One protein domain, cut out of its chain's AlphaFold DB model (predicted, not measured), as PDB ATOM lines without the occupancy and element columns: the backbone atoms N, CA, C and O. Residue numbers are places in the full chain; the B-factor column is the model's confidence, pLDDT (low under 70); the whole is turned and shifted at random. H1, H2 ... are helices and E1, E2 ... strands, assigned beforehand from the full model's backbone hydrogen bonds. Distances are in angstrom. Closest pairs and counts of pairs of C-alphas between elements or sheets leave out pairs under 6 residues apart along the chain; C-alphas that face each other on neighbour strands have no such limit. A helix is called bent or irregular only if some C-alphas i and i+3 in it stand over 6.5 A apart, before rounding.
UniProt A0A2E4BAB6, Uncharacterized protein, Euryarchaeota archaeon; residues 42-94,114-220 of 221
ATOM      1  N   HIS A  42     -27.286 -17.816 -17.926       93.62
ATOM      2  CA  HIS A  42     -26.213 -18.009 -16.961       93.62
ATOM      3  C   HIS A  42     -25.206 -16.866 -17.048       93.62
ATOM      4  O   HIS A  42     -25.069 -16.208 -18.080       93.62
ATOM      5  N   VAL A  43     -24.489 -16.631 -15.951       92.31
ATOM      6  CA  VAL A  43     -23.441 -15.613 -15.887       92.31
ATOM      7  C   VAL A  43     -22.164 -16.240 -15.352       92.31
ATOM      8  O   VAL A  43     -22.138 -16.737 -14.225       92.31
ATOM      9  N   ALA A  44     -21.095 -16.160 -16.135       89.31
ATOM     10  CA  ALA A  44     -19.797 -16.731 -15.805       89.31
ATOM     11  C   ALA A  44     -18.683 -15.677 -15.877       89.31
ATOM     12  O   ALA A  44     -18.812 -14.649 -16.538       89.31
ATOM     13  N   GLY A  45     -17.587 -15.928 -15.157       86.19
ATOM     14  CA  GLY A  45     -16.310 -15.255 -15.401       86.19
ATOM     15  C   GLY A  45     -15.422 -16.126 -16.289       86.19
ATOM     16  O   GLY A  45     -15.701 -17.312 -16.479       86.19
ATOM     17  N   THR A  46     -14.315 -15.577 -16.785       84.56
ATOM     18  CA  THR A  46     -13.432 -16.299 -17.726       84.56
ATOM     19  C   THR A  46     -12.842 -17.576 -17.122       84.56
ATOM     20  O   THR A  46     -12.667 -18.566 -17.820       84.56
ATOM     21  N   SER A  47     -12.609 -17.595 -15.804       84.56
ATOM     22  CA  SER A  47     -12.105 -18.775 -15.086       84.56
ATOM     23  C   SER A  47     -13.174 -19.832 -14.779       84.56
ATOM     24  O   SER A  47     -12.834 -20.943 -14.381       84.56
ATOM     25  N   THR A  48     -14.462 -19.505 -14.931       87.56
ATOM     26  CA  THR A  48     -15.576 -20.399 -14.572       87.56
ATOM     27  C   THR A  48     -16.447 -20.797 -15.757       87.56
ATOM     28  O   THR A  48     -17.351 -21.602 -15.568       87.56
ATOM     29  N   VAL A  49     -16.215 -20.234 -16.948       89.62
ATOM     30  CA  VAL A  49     -17.090 -20.411 -18.116       89.62
ATOM     31  C   VAL A  49     -17.186 -21.868 -18.564       89.62
ATOM     32  O   VAL A  49     -18.299 -22.359 -18.717       89.62
ATOM     33  N   CYS A  50     -16.064 -22.591 -18.662       91.12
ATOM     34  CA  CYS A  50     -16.080 -24.005 -19.056       91.12
ATOM     35  C   CYS A  50     -16.889 -24.846 -18.066       91.12
ATOM     36  O   CYS A  50     -17.765 -25.596 -18.470       91.12
ATOM     37  N   ARG A  51     -16.680 -24.635 -16.760       91.25
ATOM     38  CA  ARG A  51     -17.432 -25.337 -15.712       91.25
ATOM     39  C   ARG A  51     -18.933 -25.042 -15.778       91.25
ATOM     40  O   ARG A  51     -19.735 -25.928 -15.516       91.25
ATOM     41  N   GLU A  52     -19.318 -23.801 -16.079       91.69
ATOM     42  CA  GLU A  52     -20.731 -23.431 -16.213       91.69
ATOM     43  C   GLU A  52     -21.366 -24.119 -17.430       91.69
ATOM     44  O   GLU A  52     -22.448 -24.685 -17.316       91.69
ATOM     45  N   ILE A  53     -20.667 -24.137 -18.570       92.69
ATOM     46  CA  ILE A  53     -21.110 -24.825 -19.792       92.69
ATOM     47  C   ILE A  53     -21.230 -26.336 -19.558       92.69
ATOM     48  O   ILE A  53     -22.255 -26.933 -19.885       92.69
ATOM     49  N   GLU A  54     -20.222 -26.955 -18.944       93.19
ATOM     50  CA  GLU A  54     -20.242 -28.374 -18.574       93.19
ATOM     51  C   GLU A  54     -21.407 -28.695 -17.633       93.19
ATOM     52  O   GLU A  54     -22.090 -29.699 -17.823       93.19
ATOM     53  N   ALA A  55     -21.684 -27.831 -16.651       92.19
ATOM     54  CA  ALA A  55     -22.808 -28.008 -15.737       92.19
ATOM     55  C   ALA A  55     -24.164 -27.923 -16.454       92.19
ATOM     56  O   ALA A  55     -25.058 -28.710 -16.140       92.19
ATOM     57  N   VAL A  56     -24.313 -27.011 -17.423       92.25
ATOM     58  CA  VAL A  56     -25.512 -26.932 -18.271       92.25
ATOM     59  C   VAL A  56     -25.679 -28.222 -19.067       92.25
ATOM     60  O   VAL A  56     -26.750 -28.818 -19.019       92.25
ATOM     61  N   ARG A  57     -24.622 -28.704 -19.730       91.38
ATOM     62  CA  ARG A  57     -24.682 -29.943 -20.524       91.38
ATOM     63  C   ARG A  57     -24.943 -31.184 -19.679       91.38
ATOM     64  O   ARG A  57     -25.683 -32.062 -20.105       91.38
ATOM     65  N   ALA A  58     -24.376 -31.254 -18.477       91.12
ATOM     66  CA  ALA A  58     -24.624 -32.358 -17.555       91.12
ATOM     67  C   ALA A  58     -26.097 -32.426 -17.117       91.12
ATOM     68  O   ALA A  58     -26.621 -33.513 -16.887       91.12
ATOM     69  N   GLN A  59     -26.765 -31.275 -17.002       89.12
ATOM     70  CA  GLN A  59     -28.184 -31.192 -16.641       89.12
ATOM     71  C   GLN A  59     -29.107 -31.334 -17.859       89.12
ATOM     72  O   GLN A  59     -30.197 -31.894 -17.743       89.12
ATOM     73  N   HIS A  60     -28.666 -30.848 -19.023       89.06
ATOM     74  CA  HIS A  60     -29.431 -30.791 -20.266       89.06
ATOM     75  C   HIS A  60     -28.556 -31.214 -21.457       89.06
ATOM     76  O   HIS A  60     -28.036 -30.360 -22.176       89.06
ATOM     77  N   PRO A  61     -28.391 -32.527 -21.695       88.31
ATOM     78  CA  PRO A  61     -27.512 -33.031 -22.754       88.31
ATOM     79  C   PRO A  61     -27.917 -32.595 -24.169       88.31
ATOM     80  O   PRO A  61     -27.057 -32.454 -25.031       88.31
ATOM     81  N   GLU A  62     -29.212 -32.360 -24.398       88.25
ATOM     82  CA  GLU A  62     -29.777 -31.946 -25.691       88.25
ATOM     83  C   GLU A  62     -29.884 -30.416 -25.854       88.25
ATOM     84  O   GLU A  62     -30.444 -29.939 -26.841       88.25
ATOM     85  N   ALA A  63     -29.403 -29.631 -24.882       89.81
ATOM     86  CA  ALA A  63     -29.465 -28.175 -24.950       89.81
ATOM     87  C   ALA A  63     -28.454 -27.603 -25.953       89.81
ATOM     88  O   ALA A  63     -27.284 -27.991 -25.953       89.81
ATOM     89  N   GLY A  64     -28.893 -26.604 -26.723       93.19
ATOM     90  CA  GLY A  64     -27.993 -25.716 -27.454       93.19
ATOM     91  C   GLY A  64     -27.404 -24.684 -26.494       93.19
ATOM     92  O   GLY A  64     -28.146 -23.912 -25.887       93.19
ATOM     93  N   VAL A  65     -26.086 -24.666 -26.324       94.56
ATOM     94  CA  VAL A  65     -25.376 -23.784 -25.393       94.56
ATOM     95  C   VAL A  65     -24.615 -22.712 -26.163       94.56
ATOM     96  O   VAL A  65     -23.586 -22.977 -26.786       94.56
ATOM     97  N   PHE A  66     -25.087 -21.473 -26.058       94.50
ATOM     98  CA  PHE A  66     -24.460 -20.302 -26.661       94.50
ATOM     99  C   PHE A  66     -23.635 -19.554 -25.621       94.50
ATOM    100  O   PHE A  66     -24.132 -19.213 -24.543       94.50
ATOM    101  N   LEU A  67     -22.390 -19.233 -25.958       93.00
ATOM    102  CA  LEU A  67     -21.568 -18.321 -25.175       93.00
ATOM    103  C   LEU A  67     -21.644 -16.917 -25.778       93.00
ATOM    104  O   LEU A  67     -21.122 -16.685 -26.861       93.00
ATOM    105  N   VAL A  68     -22.220 -15.965 -25.050       92.31
ATOM    106  CA  VAL A  68     -22.162 -14.538 -25.391       92.31
ATOM    107  C   VAL A  68     -21.020 -13.898 -24.603       92.31
ATOM    108  O   VAL A  68     -21.108 -13.720 -23.384       92.31
ATOM    109  N   THR A  69     -19.929 -13.556 -25.287       89.06
ATOM    110  CA  THR A  69     -18.749 -12.939 -24.670       89.06
ATOM    111  C   THR A  69     -18.700 -11.443 -24.945       89.06
ATOM    112  O   THR A  69     -18.781 -11.001 -26.085       89.06
ATOM    113  N   LEU A  70     -18.499 -10.648 -23.894       85.56
ATOM    114  CA  LEU A  70     -18.215  -9.214 -24.001       85.56
ATOM    115  C   LEU A  70     -16.720  -8.932 -24.268       85.56
ATOM    116  O   LEU A  70     -16.280  -7.804 -24.104       85.56
ATOM    117  N   SER A  71     -15.912  -9.944 -24.609       77.62
ATOM    118  CA  SER A  71     -14.464  -9.819 -24.830       77.62
ATOM    119  C   SER A  71     -13.973 -10.688 -25.985       77.62
ATOM    120  O   SER A  71     -14.280 -11.879 -26.058       77.62
ATOM    121  N   TRP A  72     -13.121 -10.109 -26.836       72.00
ATOM    122  CA  TRP A  72     -12.522 -10.779 -28.006       72.00
ATOM    123  C   TRP A  72     -11.474 -11.806 -27.609       72.00
ATOM    124  O   TRP A  72     -11.187 -12.746 -28.342       72.00
ATOM    125  N   ARG A  73     -10.883 -11.638 -26.425       65.94
ATOM    126  CA  ARG A  73      -9.762 -12.466 -25.972       65.94
ATOM    127  C   ARG A  73     -10.189 -13.868 -25.551       65.94
ATOM    128  O   ARG A  73      -9.335 -14.650 -25.152       65.94
ATOM    129  N   HIS A  74     -11.485 -14.177 -25.577       65.06
ATOM    130  CA  HIS A  74     -12.036 -15.430 -25.063       65.06
ATOM    131  C   HIS A  74     -12.909 -16.146 -26.091       65.06
ATOM    132  O   HIS A  74     -14.014 -16.579 -25.787       65.06
ATOM    133  N   ASN A  75     -12.369 -16.300 -27.299       60.78
ATOM    134  CA  ASN A  75     -12.945 -17.123 -28.359       60.78
ATOM    135  C   ASN A  75     -12.267 -18.508 -28.432       60.78
ATOM    136  O   ASN A  75     -11.781 -18.929 -29.477       60.78
ATOM    137  N   TYR A  76     -12.138 -19.188 -27.290       63.34
ATOM    138  CA  TYR A  76     -11.493 -20.505 -27.222       63.34
ATOM    139  C   TYR A  76     -12.525 -21.620 -27.052       63.34
ATOM    140  O   TYR A  76     -13.640 -21.380 -26.588       63.34
ATOM    141  N   ASN A  77     -12.121 -22.844 -27.399       68.06
ATOM    142  CA  ASN A  77     -12.920 -24.061 -27.283       68.06
ATOM    143  C   ASN A  77     -13.336 -24.307 -25.816       68.06
ATOM    144  O   ASN A  77     -12.597 -24.895 -25.031       68.06
ATOM    145  N   CYS A  78     -14.500 -23.782 -25.440       79.50
ATOM    146  CA  CYS A  78     -15.070 -23.818 -24.091       79.50
ATOM    147  C   CYS A  78     -16.240 -24.807 -23.976       79.50
ATOM    148  O   CYS A  78     -16.946 -24.810 -22.971       79.50
ATOM    149  N   GLY A  79     -16.458 -25.621 -25.014       85.94
ATOM    150  CA  GLY A  79     -17.554 -26.585 -25.083       85.94
ATOM    151  C   GLY A  79     -18.925 -25.984 -25.410       85.94
ATOM    152  O   GLY A  79     -19.911 -26.719 -25.375       85.94
ATOM    153  N   ALA A  80     -19.019 -24.683 -25.710       90.69
ATOM    154  CA  ALA A  80     -20.229 -24.072 -26.268       90.69
ATOM    155  C   ALA A  80     -20.440 -24.515 -27.726       90.69
ATOM    156  O   ALA A  80     -19.464 -24.739 -28.441       90.69
ATOM    157  N   ASP A  81     -21.696 -24.612 -28.166       92.31
ATOM    158  CA  ASP A  81     -22.038 -24.916 -29.566       92.31
ATOM    159  C   ASP A  81     -21.702 -23.737 -30.483       92.31
ATOM    160  O   ASP A  81     -21.249 -23.918 -31.612       92.31
ATOM    161  N   GLN A  82     -21.873 -22.515 -29.972       91.25
ATOM    162  CA  GLN A  82     -21.503 -21.293 -30.669       91.25
ATOM    163  C   GLN A  82     -20.998 -20.232 -29.689       91.25
ATOM    164  O   GLN A  82     -21.550 -20.043 -28.602       91.25
ATOM    165  N   VAL A  83     -19.957 -19.508 -30.104       89.69
ATOM    166  CA  VAL A  83     -19.448 -18.324 -29.408       89.69
ATOM    167  C   VAL A  83     -19.856 -17.086 -30.198       89.69
ATOM    168  O   VAL A  83     -19.564 -16.974 -31.384       89.69
ATOM    169  N   ILE A  84     -20.535 -16.162 -29.529       88.81
ATOM    170  CA  ILE A  84     -20.978 -14.880 -30.068       88.81
ATOM    171  C   ILE A  84     -20.191 -13.792 -29.348       88.81
ATOM    172  O   ILE A  84     -20.349 -13.583 -28.140       88.81
ATOM    173  N   VAL A  85     -19.328 -13.099 -30.086       86.19
ATOM    174  CA  VAL A  85     -18.623 -11.931 -29.566       86.19
ATOM    175  C   VAL A  85     -19.557 -10.734 -29.671       86.19
ATOM    176  O   VAL A  85     -19.854 -10.224 -30.750       86.19
ATOM    177  N   ALA A  86     -20.041 -10.286 -28.520       78.19
ATOM    178  CA  ALA A  86     -20.934  -9.150 -28.429       78.19
ATOM    179  C   ALA A  86     -20.340  -7.924 -29.133       78.19
ATOM    180  O   ALA A  86     -19.210  -7.518 -28.856       78.19
ATOM    181  N   ASN A  87     -21.154  -7.306 -29.990       66.94
ATOM    182  CA  ASN A  87     -20.840  -6.094 -30.749       66.94
ATOM    183  C   ASN A  87     -19.813  -6.244 -31.892       66.94
ATOM    184  O   ASN A  87     -19.595  -5.261 -32.591       66.94
ATOM    185  N   GLU A  88     -19.264  -7.437 -32.160       60.12
ATOM    186  CA  GLU A  88     -18.325  -7.672 -33.278       60.12
ATOM    187  C   GLU A  88     -18.874  -7.257 -34.662       60.12
ATOM    188  O   GLU A  88     -18.163  -6.574 -35.402       60.12
ATOM    189  N   PRO A  89     -20.152  -7.517 -35.016       51.72
ATOM    190  CA  PRO A  89     -20.710  -7.075 -36.300       51.72
ATOM    191  C   PRO A  89     -20.863  -5.551 -36.443       51.72
ATOM    192  O   PRO A  89     -21.232  -5.067 -37.512       51.72
ATOM    193  N   ARG A  90     -20.663  -4.786 -35.361       50.06
ATOM    194  CA  ARG A  90     -20.878  -3.330 -35.294       50.06
ATOM    195  C   ARG A  90     -19.648  -2.555 -34.804       50.06
ATOM    196  O   ARG A  90     -19.746  -1.345 -34.620       50.06
ATOM    197  N   GLY A  91     -18.508  -3.220 -34.603       50.28
ATOM    198  CA  GLY A  91     -17.262  -2.613 -34.127       50.28
ATOM    199  C   GLY A  91     -16.428  -3.563 -33.261       50.28
ATOM    200  O   GLY A  91     -16.778  -4.723 -33.064       50.28
ATOM    201  N   ALA A  92     -15.308  -3.080 -32.714       52.22
ATOM    202  CA  ALA A  92     -14.573  -3.838 -31.699       52.22
ATOM    203  C   ALA A  92     -15.466  -4.046 -30.458       52.22
ATOM    204  O   ALA A  92     -16.243  -3.159 -30.096       52.22
ATOM    205  N   ALA A  93     -15.376  -5.200 -29.787       61.69
ATOM    206  CA  ALA A  93     -16.102  -5.363 -28.529       61.69
ATOM    207  C   ALA A  93     -15.462  -4.471 -27.488       61.69
ATOM    208  O   ALA A  93     -14.259  -4.200 -27.489       61.69
ATOM    209  N   PHE A  94     -16.313  -4.083 -26.565       63.78
ATOM    210  CA  PHE A  94     -15.957  -3.277 -25.434       63.78
ATOM    211  C   PHE A  94     -14.947  -4.067 -24.582       63.78
ATOM    212  O   PHE A  94     -15.315  -5.049 -23.942       63.78
ATOM    213  N   THR A 114     -15.572   4.331 -16.677       75.94
ATOM    214  CA  THR A 114     -16.935   4.782 -16.942       75.94
ATOM    215  C   THR A 114     -17.390   4.183 -18.270       75.94
ATOM    216  O   THR A 114     -16.597   4.117 -19.203       75.94
ATOM    217  N   LEU A 115     -18.646   3.733 -18.351       82.75
ATOM    218  CA  LEU A 115     -19.206   3.244 -19.609       82.75
ATOM    219  C   LEU A 115     -19.465   4.418 -20.559       82.75
ATOM    220  O   LEU A 115     -20.133   5.384 -20.173       82.75
ATOM    221  N   SER A 116     -18.966   4.329 -21.789       85.94
ATOM    222  CA  SER A 116     -19.279   5.276 -22.859       85.94
ATOM    223  C   SER A 116     -20.739   5.136 -23.309       85.94
ATOM    224  O   SER A 116     -21.429   4.161 -22.984       85.94
ATOM    225  N   ILE A 117     -21.234   6.111 -24.075       87.88
ATOM    226  CA  ILE A 117     -22.571   6.019 -24.672       87.88
ATOM    227  C   ILE A 117     -22.698   4.789 -25.586       87.88
ATOM    228  O   ILE A 117     -23.683   4.053 -25.485       87.88
ATOM    229  N   ASP A 118     -21.667   4.513 -26.389       86.69
ATOM    230  CA  ASP A 118     -21.617   3.361 -27.292       86.69
ATOM    231  C   ASP A 118     -21.612   2.045 -26.514       86.69
ATOM    232  O   ASP A 118     -22.317   1.105 -26.878       86.69
ATOM    233  N   GLU A 119     -20.885   1.989 -25.396       87.25
ATOM    234  CA  GLU A 119     -20.861   0.829 -24.503       87.25
ATOM    235  C   GLU A 119     -22.232   0.579 -23.868       87.25
ATOM    236  O   GLU A 119     -22.710  -0.558 -23.834       87.25
ATOM    237  N   LEU A 120     -22.917   1.630 -23.408       89.56
ATOM    238  CA  LEU A 120     -24.266   1.511 -22.854       89.56
ATOM    239  C   LEU A 120     -25.274   1.021 -23.902       89.56
ATOM    240  O   LEU A 120     -26.067   0.117 -23.618       89.56
ATOM    241  N   HIS A 121     -25.261   1.597 -25.104       91.00
ATOM    242  CA  HIS A 121     -26.147   1.182 -26.199       91.00
ATOM    243  C   HIS A 121     -25.823  -0.230 -26.678       91.00
ATOM    244  O   HIS A 121     -26.733  -1.038 -26.883       91.00
ATOM    245  N   GLY A 122     -24.541  -0.554 -26.799       89.56
ATOM    246  CA  GLY A 122     -24.064  -1.878 -27.157       89.56
ATOM    247  C   GLY A 122     -24.533  -2.940 -26.172       89.56
ATOM    248  O   GLY A 122     -25.112  -3.939 -26.588       89.56
ATOM    249  N   LEU A 123     -24.405  -2.701 -24.866       91.50
ATOM    250  CA  LEU A 123     -24.878  -3.632 -23.835       91.50
ATOM    251  C   LEU A 123     -26.407  -3.810 -23.848       91.50
ATOM    252  O   LEU A 123     -26.897  -4.905 -23.561       91.50
ATOM    253  N   ILE A 124     -27.177  -2.777 -24.213       94.31
ATOM    254  CA  ILE A 124     -28.627  -2.912 -24.443       94.31
ATOM    255  C   ILE A 124     -28.897  -3.839 -25.633       94.31
ATOM    256  O   ILE A 124     -29.749  -4.722 -25.522       94.31
ATOM    257  N   ASN A 125     -28.161  -3.678 -26.738       92.56
ATOM    258  CA  ASN A 125     -28.295  -4.533 -27.919       92.56
ATOM    259  C   ASN A 125     -27.940  -5.994 -27.603       92.56
ATOM    260  O   ASN A 125     -28.684  -6.889 -27.989       92.56
ATOM    261  N   VAL A 126     -26.882  -6.234 -26.822       92.75
ATOM    262  CA  VAL A 126     -26.533  -7.576 -26.322       92.75
ATOM    263  C   VAL A 126     -27.679  -8.170 -25.505       92.75
ATOM    264  O   VAL A 126     -28.021  -9.339 -25.653       92.75
ATOM    265  N   GLY A 127     -28.325  -7.360 -24.661       94.81
ATOM    266  CA  GLY A 127     -29.517  -7.780 -23.929       94.81
ATOM    267  C   GLY A 127     -30.661  -8.229 -24.845       94.81
ATOM    268  O   GLY A 127     -31.365  -9.181 -24.514       94.81
ATOM    269  N   GLU A 128     -30.862  -7.575 -25.991       95.25
ATOM    270  CA  GLU A 128     -31.844  -8.013 -26.990       95.25
ATOM    271  C   GLU A 128     -31.428  -9.286 -27.724       95.25
ATOM    272  O   GLU A 128     -32.263 -10.166 -27.913       95.25
ATOM    273  N   GLU A 129     -30.156  -9.401 -28.099       94.62
ATOM    274  CA  GLU A 129     -29.594 -10.575 -28.772       94.62
ATOM    275  C   GLU A 129     -29.724 -11.836 -27.912       94.62
ATOM    276  O   GLU A 129     -30.243 -12.849 -28.376       94.62
ATOM    277  N   ILE A 130     -29.394 -11.745 -26.619       95.62
ATOM    278  CA  ILE A 130     -29.623 -12.828 -25.652       95.62
ATOM    279  C   ILE A 130     -31.101 -13.247 -25.642       95.62
ATOM    280  O   ILE A 130     -31.414 -14.433 -25.585       95.62
ATOM    281  N   VAL A 131     -32.027 -12.283 -25.686       96.06
ATOM    282  CA  VAL A 131     -33.465 -12.583 -25.700       96.06
ATOM    283  C   VAL A 131     -33.896 -13.230 -27.013       96.06
ATOM    284  O   VAL A 131     -34.759 -14.099 -26.968       96.06
ATOM    285  N   HIS A 132     -33.315 -12.851 -28.153       95.12
ATOM    286  CA  HIS A 132     -33.565 -13.542 -29.419       95.12
ATOM    287  C   HIS A 132     -33.155 -15.009 -29.336       95.12
ATOM    288  O   HIS A 132     -33.999 -15.864 -29.572       95.12
ATOM    289  N   LEU A 133     -31.929 -15.297 -28.893       95.19
ATOM    290  CA  LEU A 133     -31.431 -16.670 -28.752       95.19
ATOM    291  C   LEU A 133     -32.332 -17.524 -27.846       95.19
ATOM    292  O   LEU A 133     -32.680 -18.650 -28.182       95.19
ATOM    293  N   LEU A 134     -32.757 -16.975 -26.703       95.12
ATOM    294  CA  LEU A 134     -33.601 -17.692 -25.735       95.12
ATOM    295  C   LEU A 134     -35.038 -17.947 -26.221       95.12
ATOM    296  O   LEU A 134     -35.719 -18.820 -25.670       95.12
ATOM    297  N   LEU A 135     -35.524 -17.145 -27.171       94.50
ATOM    298  CA  LEU A 135     -36.861 -17.282 -27.752       94.50
ATOM    299  C   LEU A 135     -36.872 -18.098 -29.048       94.50
ATOM    300  O   LEU A 135     -37.950 -18.533 -29.438       94.50
ATOM    301  N   ASP A 136     -35.717 -18.287 -29.685       93.69
ATOM    302  CA  ASP A 136     -35.572 -19.048 -30.926       93.69
ATOM    303  C   ASP A 136     -35.790 -20.555 -30.707       93.69
ATOM    304  O   ASP A 136     -36.574 -21.180 -31.417       93.69
ATOM    305  N   ASP A 137     -35.193 -21.119 -29.650       91.06
ATOM    306  CA  ASP A 137     -35.400 -22.514 -29.236       91.06
ATOM    307  C   ASP A 137     -35.598 -22.599 -27.708       91.06
ATOM    308  O   ASP A 137     -34.897 -21.963 -26.910       91.06
ATOM    309  N   GLU A 138     -36.575 -23.396 -27.265       89.69
ATOM    310  CA  GLU A 138     -36.854 -23.638 -25.843       89.69
ATOM    311  C   GLU A 138     -35.714 -24.382 -25.129       89.69
ATOM    312  O   GLU A 138     -35.584 -24.278 -23.908       89.69
ATOM    313  N   ARG A 139     -34.864 -25.085 -25.883       90.19
ATOM    314  CA  ARG A 139     -33.665 -25.796 -25.420       90.19
ATOM    315  C   ARG A 139     -32.411 -24.928 -25.434       90.19
ATOM    316  O   ARG A 139     -31.367 -25.384 -24.978       90.19
ATOM    317  N   THR A 140     -32.492 -23.693 -25.925       94.88
ATOM    318  CA  THR A 140     -31.350 -22.779 -25.908       94.88
ATOM    319  C   THR A 140     -31.041 -22.333 -24.485       94.88
ATOM    320  O   THR A 140     -31.893 -21.756 -23.800       94.88
ATOM    321  N   HIS A 141     -29.794 -22.555 -24.078       95.56
ATOM    322  CA  HIS A 141     -29.155 -21.959 -22.917       95.56
ATOM    323  C   HIS A 141     -28.123 -20.933 -23.378       95.56
ATOM    324  O   HIS A 141     -27.348 -21.165 -24.304       95.56
ATOM    325  N   VAL A 142     -28.085 -19.794 -22.696       95.81
ATOM    326  CA  VAL A 142     -27.118 -18.732 -22.957       95.81
ATOM    327  C   VAL A 142     -26.247 -18.547 -21.725       95.81
ATOM    328  O   VAL A 142     -26.751 -18.315 -20.626       95.81
ATOM    329  N   VAL A 143     -24.934 -18.607 -21.903       94.25
ATOM    330  CA  VAL A 143     -23.941 -18.232 -20.895       94.25
ATOM    331  C   VAL A 143     -23.364 -16.886 -21.302       94.25
ATOM    332  O   VAL A 143     -22.854 -16.738 -22.406       94.25
ATOM    333  N   VAL A 144     -23.440 -15.889 -20.422       92.69
ATOM    334  CA  VAL A 144     -22.846 -14.569 -20.660       92.69
ATOM    335  C   VAL A 144     -21.579 -14.438 -19.835       92.69
ATOM    336  O   VAL A 144     -21.590 -14.704 -18.628       92.69
ATOM    337  N   MET A 145     -20.503 -13.974 -20.460       88.94
ATOM    338  CA  MET A 145     -19.249 -13.679 -19.775       88.94
ATOM    339  C   MET A 145     -18.736 -12.284 -20.110       88.94
ATOM    340  O   MET A 145     -18.922 -11.780 -21.216       88.94
ATOM    341  N   ASP A 146     -18.052 -11.671 -19.148       80.44
ATOM    342  CA  ASP A 146     -17.193 -10.526 -19.411       80.44
ATOM    343  C   ASP A 146     -15.732 -10.994 -19.434       80.44
ATOM    344  O   ASP A 146     -15.402 -12.090 -18.977       80.44
ATOM    345  N   GLY A 147     -14.851 -10.199 -20.046       72.00
ATOM    346  CA  GLY A 147     -13.440 -10.536 -20.258       72.00
ATOM    347  C   GLY A 147     -12.595 -10.680 -18.993       72.00
ATOM    348  O   GLY A 147     -11.368 -10.636 -19.073       72.00
ATOM    349  N   TYR A 148     -13.216 -10.781 -17.817       72.44
ATOM    350  CA  TYR A 148     -12.548 -10.676 -16.539       72.44
ATOM    351  C   TYR A 148     -12.625 -11.982 -15.715       72.44
ATOM    352  O   TYR A 148     -13.693 -12.579 -15.568       72.44
ATOM    353  N   PRO A 149     -11.509 -12.457 -15.118       61.41
ATOM    354  CA  PRO A 149     -11.472 -13.783 -14.492       61.41
ATOM    355  C   PRO A 149     -12.406 -14.003 -13.307       61.41
ATOM    356  O   PRO A 149     -12.843 -15.132 -13.093       61.41
ATOM    357  N   GLN A 150     -12.680 -12.959 -12.518       60.22
ATOM    358  CA  GLN A 150     -13.405 -13.070 -11.240       60.22
ATOM    359  C   GLN A 150     -14.576 -12.099 -11.091       60.22
ATOM    360  O   GLN A 150     -15.391 -12.253 -10.180       60.22
ATOM    361  N   GLY A 151     -14.633 -11.056 -11.908       59.91
ATOM    362  CA  GLY A 151     -15.775 -10.152 -11.929       59.91
ATOM    363  C   GLY A 151     -16.717 -10.593 -13.026       59.91
ATOM    364  O   GLY A 151     -16.328 -11.255 -13.969       59.91
ATOM    365  N   GLN A 152     -17.977 -10.287 -12.797       76.50
ATOM    366  CA  GLN A 152     -19.071 -10.543 -13.718       76.50
ATOM    367  C   GLN A 152     -19.883  -9.251 -13.800       76.50
ATOM    368  O   GLN A 152     -21.106  -9.280 -13.737       76.50
ATOM    369  N   ILE A 153     -19.223  -8.088 -13.733       83.81
ATOM    370  CA  ILE A 153     -19.918  -6.804 -13.597       83.81
ATOM    371  C   ILE A 153     -20.770  -6.590 -14.841       83.81
ATOM    372  O   ILE A 153     -21.988  -6.441 -14.736       83.81
ATOM    373  N   TYR A 154     -20.136  -6.651 -16.007       86.88
ATOM    374  CA  TYR A 154     -20.790  -6.363 -17.273       86.88
ATOM    375  C   TYR A 154     -21.609  -7.556 -17.748       86.88
ATOM    376  O   TYR A 154     -22.705  -7.364 -18.263       86.88
ATOM    377  N   ALA A 155     -21.177  -8.783 -17.440       90.19
ATOM    378  CA  ALA A 155     -21.977  -9.977 -17.703       90.19
ATOM    379  C   ALA A 155     -23.295  -9.984 -16.902       90.19
ATOM    380  O   ALA A 155     -24.367 -10.235 -17.455       90.19
ATOM    381  N   ARG A 156     -23.261  -9.622 -15.608       92.06
ATOM    382  CA  ARG A 156     -24.478  -9.463 -14.785       92.06
ATOM    383  C   ARG A 156     -25.341  -8.314 -15.269       92.06
ATOM    384  O   ARG A 156     -26.567  -8.416 -15.226       92.06
ATOM    385  N   PHE A 157     -24.722  -7.215 -15.688       92.81
ATOM    386  CA  PHE A 157     -25.449  -6.079 -16.230       92.81
ATOM    387  C   PHE A 157     -26.176  -6.462 -17.527       92.81
ATOM    388  O   PHE A 157     -27.392  -6.290 -17.586       92.81
ATOM    389  N   ALA A 158     -25.497  -7.101 -18.484       93.44
ATOM    390  CA  ALA A 158     -26.094  -7.643 -19.706       93.44
ATOM    391  C   ALA A 158     -27.219  -8.650 -19.409       93.44
ATOM    392  O   ALA A 158     -28.305  -8.544 -19.974       93.44
ATOM    393  N   ALA A 159     -27.033  -9.556 -18.445       94.88
ATOM    394  CA  ALA A 159     -28.085 -10.488 -18.037       94.88
ATOM    395  C   ALA A 159     -29.312  -9.784 -17.421       94.88
ATOM    396  O   ALA A 159     -30.462 -10.156 -17.679       94.88
ATOM    397  N   CYS A 160     -29.096  -8.715 -16.645       96.19
ATOM    398  CA  CYS A 160     -30.180  -7.866 -16.145       96.19
ATOM    399  C   CYS A 160     -30.909  -7.130 -17.282       96.19
ATOM    400  O   CYS A 160     -32.137  -6.999 -17.225       96.19
ATOM    401  N   LEU A 161     -30.180  -6.660 -18.299       96.06
ATOM    402  CA  LEU A 161     -30.744  -6.030 -19.495       96.06
ATOM    403  C   LEU A 161     -31.573  -7.031 -20.299       96.06
ATOM    404  O   LEU A 161     -32.725  -6.730 -20.597       96.06
ATOM    405  N   ALA A 162     -31.073  -8.245 -20.533       96.06
ATOM    406  CA  ALA A 162     -31.826  -9.323 -21.172       96.06
ATOM    407  C   ALA A 162     -33.132  -9.623 -20.420       96.06
ATOM    408  O   ALA A 162     -34.218  -9.624 -21.003       96.06
ATOM    409  N   GLY A 163     -33.072  -9.753 -19.090       95.75
ATOM    410  CA  GLY A 163     -34.271  -9.908 -18.262       95.75
ATOM    411  C   GLY A 163     -35.249  -8.729 -18.369       95.75
ATOM    412  O   GLY A 163     -36.464  -8.916 -18.245       95.75
ATOM    413  N   ARG A 164     -34.758  -7.507 -18.616       96.06
ATOM    414  CA  ARG A 164     -35.608  -6.343 -18.889       96.06
ATOM    415  C   ARG A 164     -36.223  -6.410 -20.287       96.06
ATOM    416  O   ARG A 164     -37.439  -6.249 -20.385       96.06
ATOM    417  N   CYS A 165     -35.435  -6.676 -21.323       96.25
ATOM    418  CA  CYS A 165     -35.893  -6.814 -22.706       96.25
ATOM    419  C   CYS A 165     -36.971  -7.901 -22.825       96.25
ATOM    420  O   CYS A 165     -38.036  -7.657 -23.390       96.25
ATOM    421  N   LEU A 166     -36.774  -9.045 -22.169       95.31
ATOM    422  CA  LEU A 166     -37.750 -10.133 -22.122       95.31
ATOM    423  C   LEU A 166     -39.092  -9.695 -21.505       95.31
ATOM    424  O   LEU A 166     -40.162 -10.024 -22.021       95.31
ATOM    425  N   LYS A 167     -39.054  -8.913 -20.414       94.75
ATOM    426  CA  LYS A 167     -40.263  -8.340 -19.790       94.75
ATOM    427  C   LYS A 167     -40.969  -7.349 -20.710       94.75
ATOM    428  O   LYS A 167     -42.197  -7.352 -20.763       94.75
ATOM    429  N   LEU A 168     -40.218  -6.505 -21.415       95.88
ATOM    430  CA  LEU A 168     -40.776  -5.525 -22.352       95.88
ATOM    431  C   LEU A 168     -41.473  -6.202 -23.536       95.88
ATOM    432  O   LEU A 168     -42.547  -5.762 -23.936       95.88
ATOM    433  N   ARG A 169     -40.933  -7.330 -24.006       94.50
ATOM    434  CA  ARG A 169     -41.542  -8.179 -25.042       94.50
ATOM    435  C   ARG A 169     -42.702  -9.042 -24.542       94.50
ATOM    436  O   ARG A 169     -43.278  -9.791 -25.317       94.50
ATOM    437  N   ARG A 170     -43.043  -8.964 -23.248       92.00
ATOM    438  CA  ARG A 170     -44.072  -9.793 -22.588       92.00
ATOM    439  C   ARG A 170     -43.826 -11.301 -22.724       92.00
ATOM    440  O   ARG A 170     -44.741 -12.092 -22.525       92.00
ATOM    441  N   ALA A 171     -42.579 -11.697 -22.976       91.00
ATOM    442  CA  ALA A 171     -42.196 -13.080 -23.231       91.00
ATOM    443  C   ALA A 171     -41.613 -13.785 -21.990       91.00
ATOM    444  O   ALA A 171     -41.107 -14.900 -22.068       91.00
ATOM    445  N   SER A 172     -41.726 -13.172 -20.806       85.88
ATOM    446  CA  SER A 172     -41.174 -13.709 -19.552       85.88
ATOM    447  C   SER A 172     -41.783 -15.036 -19.096       85.88
ATOM    448  O   SER A 172     -41.308 -15.612 -18.126       85.88
ATOM    449  N   ARG A 173     -42.866 -15.492 -19.736       86.00
ATOM    450  CA  ARG A 173     -43.490 -16.796 -19.473       86.00
ATOM    451  C   ARG A 173     -42.847 -17.934 -20.275       86.00
ATOM    452  O   ARG A 173     -43.000 -19.080 -19.878       86.00
ATOM    453  N   HIS A 174     -42.137 -17.616 -21.360       85.81
ATOM    454  CA  HIS A 174     -41.506 -18.596 -22.255       85.81
ATOM    455  C   HIS A 174     -40.075 -18.944 -21.835       85.81
ATOM    456  O   HIS A 174     -39.559 -20.013 -22.146       85.81
ATOM    457  N   VAL A 175     -39.423 -18.051 -21.089       87.81
ATOM    458  CA  VAL A 175     -38.047 -18.244 -20.629       87.81
ATOM    459  C   VAL A 175     -38.016 -18.133 -19.117       87.81
ATOM    460  O   VAL A 175     -38.345 -17.086 -18.553       87.81
ATOM    461  N   THR A 176     -37.588 -19.204 -18.451       87.88
ATOM    462  CA  THR A 176     -37.276 -19.121 -17.028       87.88
ATOM    463  C   THR A 176     -35.913 -18.465 -16.862       87.88
ATOM    464  O   THR A 176     -34.884 -18.965 -17.311       87.88
ATOM    465  N   MET A 177     -35.926 -17.294 -16.233       85.62
ATOM    466  CA  MET A 177     -34.731 -16.519 -15.928       85.62
ATOM    467  C   MET A 177     -34.351 -16.775 -14.469       85.62
ATOM    468  O   MET A 177     -35.245 -16.758 -13.615       85.62
ATOM    469  N   PRO A 178     -33.062 -16.953 -14.133       85.75
ATOM    470  CA  PRO A 178     -32.674 -16.988 -12.732       85.75
ATOM    471  C   PRO A 178     -32.982 -15.645 -12.065       85.75
ATOM    472  O   PRO A 178     -33.155 -14.602 -12.713       85.75
ATOM    473  N   ARG A 179     -32.980 -15.641 -10.730       83.94
ATOM    474  CA  ARG A 179     -32.935 -14.384  -9.984       83.94
ATOM    475  C   ARG A 179     -31.630 -13.665 -10.328       83.94
ATOM    476  O   ARG A 179     -30.566 -14.021  -9.831       83.94
ATOM    477  N   MET A 180     -31.733 -12.635 -11.164       84.06
ATOM    478  CA  MET A 180     -30.571 -11.872 -11.603       84.06
ATOM    479  C   MET A 180     -29.894 -11.195 -10.418       84.06
ATOM    480  O   MET A 180     -30.503 -10.390  -9.705       84.06
ATOM    481  N   THR A 181     -28.616 -11.511 -10.226       86.00
ATOM    482  CA  THR A 181     -27.769 -10.787  -9.284       86.00
ATOM    483  C   THR A 181     -27.379  -9.468  -9.928       86.00
ATOM    484  O   THR A 181     -26.740  -9.457 -10.977       86.00
ATOM    485  N   ALA A 182     -27.765  -8.353  -9.308       85.38
ATOM    486  CA  ALA A 182     -27.407  -7.036  -9.814       85.38
ATOM    487  C   ALA A 182     -25.872  -6.867  -9.881       85.38
ATOM    488  O   ALA A 182     -25.158  -7.394  -9.016       85.38
ATOM    489  N   PRO A 183     -25.350  -6.120 -10.870       86.81
ATOM    490  CA  PRO A 183     -23.941  -5.746 -10.895       86.81
ATOM    491  C   PRO A 183     -23.593  -4.995  -9.608       86.81
ATOM    492  O   PRO A 183     -24.412  -4.241  -9.087       86.81
ATOM    493  N   ALA A 184     -22.397  -5.216  -9.058       83.19
ATOM    494  CA  ALA A 184     -21.958  -4.524  -7.843       83.19
ATOM    495  C   ALA A 184     -21.618  -3.047  -8.106       83.19
ATOM    496  O   ALA A 184     -21.721  -2.229  -7.188       83.19
ATOM    497  N   ASP A 185     -21.254  -2.744  -9.351       84.94
ATOM    498  CA  ASP A 185     -20.857  -1.434  -9.846       84.94
ATOM    499  C   ASP A 185     -21.977  -0.384  -9.746       84.94
ATOM    500  O   ASP A 185     -23.145  -0.664 -10.030       84.94
ATOM    501  N   ALA A 186     -21.614   0.821  -9.304       86.69
ATOM    502  CA  ALA A 186     -22.565   1.899  -9.048       86.69
ATOM    503  C   ALA A 186     -23.167   2.455 -10.344       86.69
ATOM    504  O   ALA A 186     -24.377   2.696 -10.387       86.69
ATOM    505  N   ILE A 187     -22.359   2.582 -11.401       87.00
ATOM    506  CA  ILE A 187     -22.794   3.112 -12.696       87.00
ATOM    507  C   ILE A 187     -23.829   2.167 -13.309       87.00
ATOM    508  O   ILE A 187     -24.928   2.591 -13.674       87.00
ATOM    509  N   CYS A 188     -23.532   0.868 -13.329       90.00
ATOM    510  CA  CYS A 188     -24.446  -0.152 -13.832       90.00
ATOM    511  C   CYS A 188     -25.737  -0.222 -12.998       90.00
ATOM    512  O   CYS A 188     -26.832  -0.363 -13.548       90.00
ATOM    513  N   LYS A 189     -25.652  -0.101 -11.663       91.94
ATOM    514  CA  LYS A 189     -26.837  -0.064 -10.785       91.94
ATOM    515  C   LYS A 189     -27.743   1.129 -11.091       91.94
ATOM    516  O   LYS A 189     -28.961   0.945 -11.175       91.94
ATOM    517  N   ALA A 190     -27.169   2.319 -11.250       92.50
ATOM    518  CA  ALA A 190     -27.912   3.537 -11.562       92.50
ATOM    519  C   ALA A 190     -28.579   3.445 -12.944       92.50
ATOM    520  O   ALA A 190     -29.782   3.699 -13.063       92.50
ATOM    521  N   ALA A 191     -27.854   2.957 -13.955       93.81
ATOM    522  CA  ALA A 191     -28.409   2.678 -15.279       93.81
ATOM    523  C   ALA A 191     -29.598   1.699 -15.206       93.81
ATOM    524  O   ALA A 191     -30.694   2.003 -15.682       93.81
ATOM    525  N   LEU A 192     -29.450   0.561 -14.511       95.25
ATOM    526  CA  LEU A 192     -30.549  -0.399 -14.327       95.25
ATOM    527  C   LEU A 192     -31.764   0.219 -13.627       95.25
ATOM    528  O   LEU A 192     -32.903  -0.114 -13.967       95.25
ATOM    529  N   ALA A 193     -31.557   1.086 -12.635       95.38
ATOM    530  CA  ALA A 193     -32.649   1.756 -11.934       95.38
ATOM    531  C   ALA A 193     -33.475   2.645 -12.879       95.38
ATOM    532  O   ALA A 193     -34.707   2.638 -12.798       95.38
ATOM    533  N   ARG A 194     -32.815   3.337 -13.815       95.50
ATOM    534  CA  ARG A 194     -33.470   4.114 -14.877       95.50
ATOM    535  C   ARG A 194     -34.223   3.201 -15.848       95.50
ATOM    536  O   ARG A 194     -35.425   3.377 -16.058       95.50
ATOM    537  N   PHE A 195     -33.577   2.147 -16.342       96.19
ATOM    538  CA  PHE A 195     -34.160   1.234 -17.338       96.19
ATOM    539  C   PHE A 195     -35.394   0.471 -16.844       96.19
ATOM    540  O   PHE A 195     -36.292   0.142 -17.627       96.19
ATOM    541  N   LYS A 196     -35.501   0.233 -15.531       94.19
ATOM    542  CA  LYS A 196     -36.703  -0.353 -14.906       94.19
ATOM    543  C   LYS A 196     -37.976   0.469 -15.137       94.19
ATOM    544  O   LYS A 196     -39.068  -0.100 -15.052       94.19
ATOM    545  N   LYS A 197     -37.863   1.764 -15.441       94.62
ATOM    546  CA  LYS A 197     -39.003   2.656 -15.713       94.62
ATOM    547  C   LYS A 197     -39.388   2.698 -17.198       94.62
ATOM    548  O   LYS A 197     -40.536   2.998 -17.516       94.62
ATOM    549  N   CYS A 198     -38.474   2.345 -18.103       97.12
ATOM    550  CA  CYS A 198     -38.671   2.432 -19.556       97.12
ATOM    551  C   CYS A 198     -39.739   1.452 -20.056       97.12
ATOM    552  O   CYS A 198     -39.796   0.326 -19.583       97.12
ATOM    553  N   ARG A 199     -40.578   1.832 -21.023       96.62
ATOM    554  CA  ARG A 199     -41.661   0.963 -21.539       96.62
ATOM    555  C   ARG A 199     -41.356   0.295 -22.880       96.62
ATOM    556  O   ARG A 199     -42.155  -0.513 -23.333       96.62
ATOM    557  N   SER A 200     -40.202   0.588 -23.465       97.25
ATOM    558  CA  SER A 200     -39.685  -0.047 -24.675       97.25
ATOM    559  C   SER A 200     -38.155  -0.038 -24.648       97.25
ATOM    560  O   SER A 200     -37.560   0.617 -23.782       97.25
ATOM    561  N   VAL A 201     -37.524  -0.767 -25.570       95.81
ATOM    562  CA  VAL A 201     -36.058  -0.793 -25.674       95.81
ATOM    563  C   VAL A 201     -35.531   0.541 -26.208       95.81
ATOM    564  O   VAL A 201     -34.526   1.046 -25.716       95.81
ATOM    565  N   GLU A 202     -36.259   1.208 -27.102       96.81
ATOM    566  CA  GLU A 202     -35.933   2.561 -27.578       96.81
ATOM    567  C   GLU A 202     -35.904   3.552 -26.411       96.81
ATOM    568  O   GLU A 202     -34.980   4.351 -26.284       96.81
ATOM    569  N   LYS A 203     -36.869   3.451 -25.486       97.69
ATOM    570  CA  LYS A 203     -36.864   4.259 -24.260       97.69
ATOM    571  C   LYS A 203     -35.727   3.885 -23.309       97.69
ATOM    572  O   LYS A 203     -35.347   4.723 -22.498       97.69
ATOM    573  N   MET A 204     -35.196   2.663 -23.360       97.38
ATOM    574  CA  MET A 204     -33.974   2.315 -22.623       97.38
ATOM    575  C   MET A 204     -32.746   2.982 -23.239       97.38
ATOM    576  O   MET A 204     -31.967   3.556 -22.488       97.38
ATOM    577  N   ARG A 205     -32.606   2.975 -24.572       96.00
ATOM    578  CA  ARG A 205     -31.508   3.670 -25.272       96.00
ATOM    579  C   ARG A 205     -31.531   5.177 -25.005       96.00
ATOM    580  O   ARG A 205     -30.520   5.727 -24.587       96.00
ATOM    581  N   ALA A 206     -32.703   5.808 -25.105       96.75
ATOM    582  CA  ALA A 206     -32.868   7.225 -24.771       96.75
ATOM    583  C   ALA A 206     -32.545   7.523 -23.293       96.75
ATOM    584  O   ALA A 206     -31.920   8.526 -22.975       96.75
ATOM    585  N   ALA A 207     -32.934   6.636 -22.367       96.56
ATOM    586  CA  ALA A 207     -32.577   6.786 -20.955       96.56
ATOM    587  C   ALA A 207     -31.077   6.572 -20.691       96.56
ATOM    588  O   ALA A 207     -30.554   7.113 -19.722       96.56
ATOM    589  N   ALA A 208     -30.398   5.768 -21.514       94.50
ATOM    590  CA  ALA A 208     -28.958   5.558 -21.432       94.50
ATOM    591  C   ALA A 208     -28.191   6.795 -21.907       94.50
ATOM    592  O   ALA A 208     -27.260   7.218 -21.235       94.50
ATOM    593  N   GLU A 209     -28.630   7.397 -23.011       94.38
ATOM    594  CA  GLU A 209     -28.098   8.659 -23.533       94.38
ATOM    595  C   GLU A 209     -28.294   9.805 -22.532       94.38
ATOM    596  O   GLU A 209     -27.328  10.470 -22.166       94.38
ATOM    597  N   ALA A 210     -29.507   9.965 -21.990       95.12
ATOM    598  CA  ALA A 210     -29.767  10.950 -20.940       95.12
ATOM    599  C   ALA A 210     -28.873  10.724 -19.712       95.12
ATOM    600  O   ALA A 210     -28.235  11.652 -19.233       95.12
ATOM    601  N   TYR A 211     -28.755   9.479 -19.237       94.00
ATOM    602  CA  TYR A 211     -27.878   9.151 -18.112       94.00
ATOM    603  C   TYR A 211     -26.409   9.480 -18.389       94.00
ATOM    604  O   TYR A 211     -25.720   9.989 -17.506       94.00
ATOM    605  N   TYR A 212     -25.939   9.195 -19.603       92.00
ATOM    606  CA  TYR A 212     -24.580   9.513 -20.007       92.00
ATOM    607  C   TYR A 212     -24.333  11.024 -19.932       92.00
ATOM    608  O   TYR A 212     -23.422  11.450 -19.226       92.00
ATOM    609  N   HIS A 213     -25.180  11.830 -20.572       91.12
ATOM    610  CA  HIS A 213     -25.033  13.287 -20.575       91.12
ATOM    611  C   HIS A 213     -25.231  13.934 -19.198       91.12
ATOM    612  O   HIS A 213     -24.559  14.910 -18.892       91.12
ATOM    613  N   GLU A 214     -26.123  13.398 -18.362       91.81
ATOM    614  CA  GLU A 214     -26.410  13.941 -17.027       91.81
ATOM    615  C   GLU A 214     -25.324  13.622 -15.988       91.81
ATOM    616  O   GLU A 214     -25.090  14.430 -15.093       91.81
ATOM    617  N   GLU A 215     -24.715  12.428 -16.034       87.50
ATOM    618  CA  GLU A 215     -23.891  11.931 -14.916       87.50
ATOM    619  C   GLU A 215     -22.503  11.402 -15.298       87.50
ATOM    620  O   GLU A 215     -21.649  11.244 -14.412       87.50
ATOM    621  N   LEU A 216     -22.279  11.067 -16.574       85.50
ATOM    622  CA  LEU A 216     -21.072  10.363 -17.019       85.50
ATOM    623  C   LEU A 216     -20.199  11.174 -17.978       85.50
ATOM    624  O   LEU A 216     -19.004  10.897 -18.033       85.50
ATOM    625  N   ALA A 217     -20.753  12.146 -18.706       80.81
ATOM    626  CA  ALA A 217     -20.039  12.910 -19.730       80.81
ATOM    627  C   ALA A 217     -18.781  13.594 -19.171       80.81
ATOM    628  O   ALA A 217     -17.706  13.440 -19.737       80.81
ATOM    629  N   ASP A 218     -18.880  14.212 -17.991       77.56
ATOM    630  CA  ASP A 218     -17.752  14.891 -17.333       77.56
ATOM    631  C   ASP A 218     -16.705  13.926 -16.738       77.56
ATOM    632  O   ASP A 218     -15.701  14.352 -16.167       77.56
ATOM    633  N   ARG A 219     -16.946  12.609 -16.809       72.50
ATOM    634  CA  ARG A 219     -16.029  11.577 -16.293       72.50
ATOM    635  C   ARG A 219     -15.081  11.034 -17.358       72.50
ATOM    636  O   ARG A 219     -14.250  10.186 -17.027       72.50
ATOM    637  N   PHE A 220     -15.215  11.490 -18.599       58.12
ATOM    638  CA  PHE A 220     -14.261  11.253 -19.673       58.12
ATOM    639  C   PHE A 220     -13.478  12.553 -19.901       58.12
ATOM    640  O   PHE A 220     -14.103  13.552 -20.251       58.12
TER     641      PHE A 220
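What this domain is: This is residues 42 to 94 and 114 to 220 of the 221 residues of an uncharacterized protein of Euryarchaeota archaeon (UniProt A0A2E4BAB6). A small parallel sheet of four strands is covered on both faces: H1 packs on one face, and H2 and H3, crossing each other steeply, pack on the other. Beyond H2 and H3, on their side away from the sheet, the helical hairpin of H4 and H5 packs on them, with H1 and H5 at opposite ends of the whole. The printed part has 160 residues with five named helices and four named strands, in the order E1 H1 E2 E3 H2 E4 H3 H4 H5; the sheet runs E1 E4 E2 E3. The class is mixed, helices and strands. The whole is compact, with a radius of gyration of the C-alphas of 15.2 A and spans of 47 by 34 by 28 A.

Where its parts are: E1, residues 42 to 44, begins at C-alpha 42 at (-26.213, -18.009, -16.961). H1 is residues 49 to 59, 15.5 A long. E2 is residues 64 to 69, 16.0 A, and E3 is residues 82 to 85. H2, residues 117 to 136, is the longest helix by residues at 28.9 A. E4 is residues 140 to 145, 16.3 A. H3 is residues 153 to 168, 22.7 A, and H4 is residues 186 to 195, 14.3 A. H5, residues 201 to 219, 25.3 A, ends at C-alpha 219 at (-16.029, 11.577, -16.293); it is irregular, with C-alphas 215 and 218 7.2 A apart, and has a kink of 48 degrees near residue 213.

How they stand to each other: Across the parallel neighbours, N 42 and O 142 of E1 and E4 are 2.8 A apart, N 68 and O 143 of E2 and E4 2.8 A, and N 84 and O 67 of E3 and E2 2.8 A, within hydrogen-bond range. E1, H1 and E2 form a split strand-helix-strand unit, two parallel strands joined through a helix, with E4 between them and a right-handed crossover. The sheet and its helices make three layers: H1 is on one face, at a height over the sheet of 8.8 A, and H2 at 10.6 A and H3 at 10.9 A are on the opposite face. H2, with residues 123 to 131 alone, touches H3 at a steep tilt of 59 degrees; the closest C-alphas, of Gly 127 and Ala 162, are 3.9 A apart. H3 touches H4 at a shallow tilt of 6 degrees, closest at C-alphas 157 and 188, 6.5 A. H4 and H5 form a helical hairpin, closest at C-alphas 195 and 204, 5.4 A. H2, with residues 117 to 124 alone, touches H5, closest at C-alphas 121 and 205, 6.0 A. In H1, H2, H3 and H4 every O i to N i+4 pair is within hydrogen-bond range; in H5 12 of 15 are.

The domain as a whole: The C-alphas farthest apart, of Pro 61 and Asp 218, are 49.2 A apart. Residues 95 to 113 are not printed, and C-alphas 94 and 114 are 11.7 A apart across this cut. The links E2 to E3 and H3 to H4 are long. The mean pLDDT of the printed part is 87.0; residues 73 to 77, 87 to 94, 149 to 151 and 220 are under 70.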